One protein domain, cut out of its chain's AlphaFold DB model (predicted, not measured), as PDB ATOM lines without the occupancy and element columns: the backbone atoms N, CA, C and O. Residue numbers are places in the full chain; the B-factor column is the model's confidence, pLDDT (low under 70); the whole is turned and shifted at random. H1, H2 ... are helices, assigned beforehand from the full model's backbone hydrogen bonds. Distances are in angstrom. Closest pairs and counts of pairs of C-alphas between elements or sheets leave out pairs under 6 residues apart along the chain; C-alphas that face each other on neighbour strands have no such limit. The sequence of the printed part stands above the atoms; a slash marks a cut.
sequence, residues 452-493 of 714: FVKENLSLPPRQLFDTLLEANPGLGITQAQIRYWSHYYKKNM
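What this domain is: This is residues 452 to 493 of the 714 residues of an uncharacterized protein of Lobosporangium transversale (UniProt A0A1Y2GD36). Two helices, H2 and H3, meet in a wide V where the beginning of H2 comes up to the first half of H3, and the very short helix H1 sits in the angle between them, packed on H3. The far end of H2 and the turn after it, residues 470 to 476, stick out at one end of the long axis, and the link from H2 folds back to the start of H3. The printed part has 42 residues with three named helices, in the order H1, H2, H3, and no named strand; its class is all helix. It is compact, with a radius of gyration of the C-alphas of 9.7 A, and elongated in outline, with spans of 30 by 15 by 13 A.

How they stand to each other: H1, residues 452 to 455, touches H3, residues 479 to 493; their closest C-alphas are those of Val 453 and Ser 486, 6.1 A apart. H1 is close to but not clearly touching H2, residues 461 to 471, and the closest C-alphas there are those of Val 453 and Leu 464, 6.8 A apart. H2 and H3 touch, with the C-alphas of Pro 461 and Arg 483 closest at 5.0 A. These two helices run opposite ways at a steep tilt of 61 degrees, and their centres are 13.8 A apart. In H2 and H3 every pair of O of residue i and N of residue i+4 is within hydrogen-bond range. H1 is too short for such a pair, and its 1 pair of O of residue i and N of residue i+3 is within range.

Where its parts are: H1 runs from Phe 452, with its C-alpha at (10.180, -29.219, 4.369), to Glu 455, and measures 5.1 A from first to last C-alpha. H2 runs from Pro 461, with its C-alpha at (15.097, -19.675, 8.357), to Ala 471, and measures 15.3 A. H3, the longest helix with 15 residues, runs from Gln 479 to Met 493, whose C-alpha is at (15.652, -32.582, 18.274), and measures 21.2 A.

The domain as a whole: The two C-alphas farthest apart are those of Gly 474 and Met 493, 29.9 A. The first and last printed C-alphas, of Phe 452 and Met 493, are 15.3 A apart. The link from H1 to H2 is tight, with 5 residues between them, and the link from H2 to H3 is short, with 7 residues between them. The printed part has no cut. The mean pLDDT of the printed part of this predicted model is 93.8, and no printed residue is under 70.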
ATOM      1  N   PHE A 452       8.985 -29.834   4.962       97.56
ATOM      2  CA  PHE A 452      10.180 -29.219   4.369       97.56
ATOM      3  C   PHE A 452      11.065 -28.497   5.401       97.56
ATOM      4  O   PHE A 452      12.285 -28.659   5.404       97.56
ATOM      5  N   VAL A 453      10.465 -27.733   6.325       97.00
ATOM      6  CA  VAL A 453      11.193 -27.043   7.411       97.00
ATOM      7  C   VAL A 453      11.760 -28.013   8.457       97.00
ATOM      8  O   VAL A 453      12.760 -27.674   9.082       97.00
ATOM      9  N   LYS A 454      11.157 -29.193   8.661       97.12
ATOM     10  CA  LYS A 454      11.678 -30.255   9.541       97.12
ATOM     11  C   LYS A 454      12.823 -31.033   8.875       97.12
ATOM     12  O   LYS A 454      13.769 -31.409   9.556       97.12
ATOM     13  N   GLU A 455      12.746 -31.263   7.570       97.69
ATOM     14  CA  GLU A 455      13.778 -31.958   6.788       97.69
ATOM     15  C   GLU A 455      15.032 -31.091   6.606       97.69
ATOM     16  O   GLU A 455      16.153 -31.564   6.770       97.69
ATOM     17  N   ASN A 456      14.858 -29.791   6.355       97.69
ATOM     18  CA  ASN A 456      15.941 -28.875   5.987       97.69
ATOM     19  C   ASN A 456      16.426 -27.996   7.164       97.69
ATOM     20  O   ASN A 456      16.793 -26.837   6.978       97.69
ATOM     21  N   LEU A 457      16.445 -28.524   8.397       97.06
ATOM     22  CA  LEU A 457      16.821 -27.774   9.617       97.06
ATOM     23  C   LEU A 457      18.277 -27.272   9.656       97.06
ATOM     24  O   LEU A 457      18.623 -26.462  10.520       97.06
ATOM     25  N   SER A 458      19.122 -27.743   8.740       97.06
ATOM     26  CA  SER A 458      20.465 -27.218   8.483       97.06
ATOM     27  C   SER A 458      20.444 -25.813   7.868       97.06
ATOM     28  O   SER A 458      21.358 -25.026   8.117       97.06
ATOM     29  N   LEU A 459      19.407 -25.474   7.094       97.69
ATOM     30  CA  LEU A 459      19.294 -24.191   6.410       97.69
ATOM     31  C   LEU A 459      18.781 -23.086   7.356       97.69
ATOM     32  O   LEU A 459      17.854 -23.301   8.146       97.69
ATOM     33  N   PRO A 460      19.327 -21.857   7.277       97.25
ATOM     34  CA  PRO A 460      18.832 -20.730   8.052       97.25
ATOM     35  C   PRO A 460      17.377 -20.391   7.666       97.25
ATOM     36  O   PRO A 460      17.036 -20.412   6.480       97.25
ATOM     37  N   PRO A 461      16.518 -19.951   8.614       97.25
ATOM     38  CA  PRO A 461      15.097 -19.675   8.357       97.25
ATOM     39  C   PRO A 461      14.774 -18.647   7.269       97.25
ATOM     40  O   PRO A 461      13.615 -18.525   6.874       97.25
ATOM     41  N   ARG A 462      15.773 -17.876   6.822       97.56
ATOM     42  CA  ARG A 462      15.661 -17.003   5.656       97.56
ATOM     43  C   ARG A 462      15.703 -17.814   4.359       97.56
ATOM     44  O   ARG A 462      14.718 -17.777   3.644       97.56
ATOM     45  N   GLN A 463      16.755 -18.603   4.128       98.00
ATOM     46  CA  GLN A 463      16.864 -19.462   2.940       98.00
ATOM     47  C   GLN A 463      15.698 -20.449   2.852       98.00
ATOM     48  O   GLN A 463      15.108 -20.577   1.792       98.00
ATOM     49  N   LEU A 464      15.274 -21.046   3.976       97.50
ATOM     50  CA  LEU A 464      14.061 -21.875   4.003       97.50
ATOM     51  C   LEU A 464      12.831 -21.135   3.457       97.50
ATOM     52  O   LEU A 464      12.101 -21.685   2.644       97.50
ATOM     53  N   PHE A 465      12.597 -19.894   3.896       97.44
ATOM     54  CA  PHE A 465      11.477 -19.081   3.420       97.44
ATOM     55  C   PHE A 465      11.641 -18.670   1.952       97.44
ATOM     56  O   PHE A 465      10.669 -18.748   1.206       97.44
ATOM     57  N   ASP A 466      12.849 -18.272   1.553       97.62
ATOM     58  CA  ASP A 466      13.160 -17.817   0.199       97.62
ATOM     59  C   ASP A 466      12.957 -18.981  -0.807       97.62
ATOM     60  O   ASP A 466      12.160 -18.847  -1.732       97.62
ATOM     61  N   THR A 467      13.506 -20.180  -0.547       97.62
ATOM     62  CA  THR A 467      13.313 -21.391  -1.379       97.62
ATOM     63  C   THR A 467      11.857 -21.874  -1.430       97.62
ATOM     64  O   THR A 467      11.382 -22.322  -2.472       97.62
ATOM     65  N   LEU A 468      11.104 -21.766  -0.328       96.31
ATOM     66  CA  LEU A 468       9.668 -22.077  -0.331       96.31
ATOM     67  C   LEU A 468       8.865 -21.099  -1.200       96.31
ATOM     68  O   LEU A 468       7.898 -21.505  -1.844       96.31
ATOM     69  N   LEU A 469       9.253 -19.821  -1.209       95.94
ATOM     70  CA  LEU A 469       8.613 -18.776  -2.005       95.94
ATOM     71  C   LEU A 469       8.972 -18.895  -3.495       95.94
ATOM     72  O   LEU A 469       8.111 -18.659  -4.336       95.94
ATOM     73  N   GLU A 470      10.200 -19.308  -3.814       97.19
ATOM     74  CA  GLU A 470      10.640 -19.661  -5.172       97.19
ATOM     75  C   GLU A 470       9.871 -20.877  -5.710       97.19
ATOM     76  O   GLU A 470       9.354 -20.835  -6.825       97.19
ATOM     77  N   ALA A 471       9.733 -21.936  -4.905       96.25
ATOM     78  CA  ALA A 471       9.010 -23.144  -5.300       96.25
ATOM     79  C   ALA A 471       7.489 -22.927  -5.424       96.25
ATOM     80  O   ALA A 471       6.849 -23.535  -6.278       96.25
ATOM     81  N   ASN A 472       6.889 -22.109  -4.550       93.81
ATOM     82  CA  ASN A 472       5.444 -21.869  -4.506       93.81
ATOM     83  C   ASN A 472       5.122 -20.422  -4.059       93.81
ATOM     84  O   ASN A 472       4.750 -20.200  -2.900       93.81
ATOM     85  N   PRO A 473       5.165 -19.419  -4.958       90.56
ATOM     86  CA  PRO A 473       4.942 -18.012  -4.593       90.56
ATOM     87  C   PRO A 473       3.533 -17.721  -4.039       90.56
ATOM     88  O   PRO A 473       3.334 -16.744  -3.318       90.56
ATOM     89  N   GLY A 474       2.551 -18.587  -4.319       85.44
ATOM     90  CA  GLY A 474       1.184 -18.497  -3.788       85.44
ATOM     91  C   GLY A 474       0.993 -18.985  -2.342       85.44
ATOM     92  O   GLY A 474      -0.129 -18.946  -1.844       85.44
ATOM     93  N   LEU A 475       2.044 -19.450  -1.650       84.25
ATOM     94  CA  LEU A 475       1.932 -20.174  -0.370       84.25
ATOM     95  C   LEU A 475       1.288 -19.411   0.804       84.25
ATOM     96  O   LEU A 475       0.900 -20.034   1.793       84.25
ATOM     97  N   GLY A 476       1.252 -18.074   0.768       84.50
ATOM     98  CA  GLY A 476       0.719 -17.243   1.863       84.50
ATOM     99  C   GLY A 476       1.497 -17.322   3.189       84.50
ATOM    100  O   GLY A 476       1.047 -16.794   4.208       84.50
ATOM    101  N   ILE A 477       2.660 -17.978   3.207       89.00
ATOM    102  CA  ILE A 477       3.538 -18.064   4.380       89.00
ATOM    103  C   ILE A 477       4.284 -16.747   4.619       89.00
ATOM    104  O   ILE A 477       4.511 -15.949   3.715       89.00
ATOM    105  N   THR A 478       4.742 -16.547   5.853       89.56
ATOM    106  CA  THR A 478       5.658 -15.459   6.218       89.56
ATOM    107  C   THR A 478       6.946 -16.017   6.817       89.56
ATOM    108  O   THR A 478       6.930 -17.020   7.536       89.56
ATOM    109  N   GLN A 479       8.063 -15.315   6.614       92.00
ATOM    110  CA  GLN A 479       9.369 -15.659   7.194       92.00
ATOM    111  C   GLN A 479       9.315 -15.841   8.727       92.00
ATOM    112  O   GLN A 479      10.041 -16.654   9.300       92.00
ATOM    113  N   ALA A 480       8.400 -15.139   9.410       85.06
ATOM    114  CA  ALA A 480       8.159 -15.290  10.845       85.06
ATOM    115  C   ALA A 480       7.570 -16.663  11.233       85.06
ATOM    116  O   ALA A 480       7.921 -17.190  12.290       85.06
ATOM    117  N   GLN A 481       6.715 -17.266  10.395       88.06
ATOM    118  CA  GLN A 481       6.226 -18.639  10.598       88.06
ATOM    119  C   GLN A 481       7.354 -19.654  10.389       88.06
ATOM    120  O   GLN A 481       7.526 -20.537  11.225       88.06
ATOM    121  N   ILE A 482       8.155 -19.502   9.331       94.69
ATOM    122  CA  ILE A 482       9.288 -20.397   9.040       94.69
ATOM    123  C   ILE A 482      10.319 -20.359  10.173       94.69
ATOM    124  O   ILE A 482      10.716 -21.402  10.691       94.69
ATOM    125  N   ARG A 483      10.660 -19.160  10.661       93.75
ATOM    126  CA  ARG A 483      11.525 -18.986  11.837       93.75
ATOM    127  C   ARG A 483      10.943 -19.607  13.109       93.75
ATOM    128  O   ARG A 483      11.702 -20.174  13.889       93.75
ATOM    129  N   TYR A 484       9.629 -19.522  13.327       91.12
ATOM    130  CA  TYR A 484       8.979 -20.188  14.459       91.12
ATOM    131  C   TYR A 484       9.116 -21.717  14.374       91.12
ATOM    132  O   TYR A 484       9.545 -22.335  15.347       91.12
ATOM    133  N   TRP A 485       8.805 -22.322  13.222       93.81
ATOM    134  CA  TRP A 485       8.846 -23.779  13.060       93.81
ATOM    135  C   TRP A 485      10.270 -24.343  13.066       93.81
ATOM    136  O   TRP A 485      10.505 -25.346  13.731       93.81
ATOM    137  N   SER A 486      11.236 -23.666  12.440       96.06
ATOM    138  CA  SER A 486      12.653 -24.053  12.501       96.06
ATOM    139  C   SER A 486      13.183 -24.060  13.946       96.06
ATOM    140  O   SER A 486      13.757 -25.057  14.385       96.06
ATOM    141  N   HIS A 487      12.908 -23.015  14.742       93.31
ATOM    142  CA  HIS A 487      13.268 -23.010  16.170       93.31
ATOM    143  C   HIS A 487      12.515 -24.078  16.984       93.31
ATOM    144  O   HIS A 487      13.093 -24.631  17.918       93.31
ATOM    145  N   TYR A 488      11.248 -24.360  16.660       92.75
ATOM    146  CA  TYR A 488      10.449 -25.389  17.334       92.75
ATOM    147  C   TYR A 488      11.032 -26.791  17.113       92.75
ATOM    148  O   TYR A 488      11.317 -27.492  18.080       92.75
ATOM    149  N   TYR A 489      11.266 -27.178  15.855       95.38
ATOM    150  CA  TYR A 489      11.797 -28.501  15.534       95.38
ATOM    151  C   TYR A 489      13.236 -28.682  16.014       95.38
ATOM    152  O   TYR A 489      13.528 -29.721  16.601       95.38
ATOM    153  N   LYS A 490      14.105 -27.671  15.850       94.31
ATOM    154  CA  LYS A 490      15.479 -27.740  16.364       94.31
ATOM    155  C   LYS A 490      15.498 -27.998  17.871       94.31
ATOM    156  O   LYS A 490      16.122 -28.959  18.300       94.31
ATOM    157  N   LYS A 491      14.719 -27.233  18.649       92.38
ATOM    158  CA  LYS A 491      14.629 -27.439  20.100       92.38
ATOM    159  C   LYS A 491      14.156 -28.855  20.458       92.38
ATOM    160  O   LYS A 491      14.667 -29.424  21.411       92.38
ATOM    161  N   ASN A 492      13.184 -29.416  19.739       89.75
ATOM    162  CA  ASN A 492      12.718 -30.774  20.030       89.75
ATOM    163  C   ASN A 492      13.813 -31.816  19.738       89.75
ATOM    164  O   ASN A 492      14.083 -32.646  20.596       89.75
ATOM    165  N   MET A 493      14.520 -31.701  18.605       87.25
ATOM    166  CA  MET A 493      15.652 -32.582  18.274       87.25
ATOM    167  C   MET A 493      16.787 -32.480  19.311       87.25
ATOM    168  O   MET A 493      17.342 -33.502  19.714       87.25
TER     169      MET A 493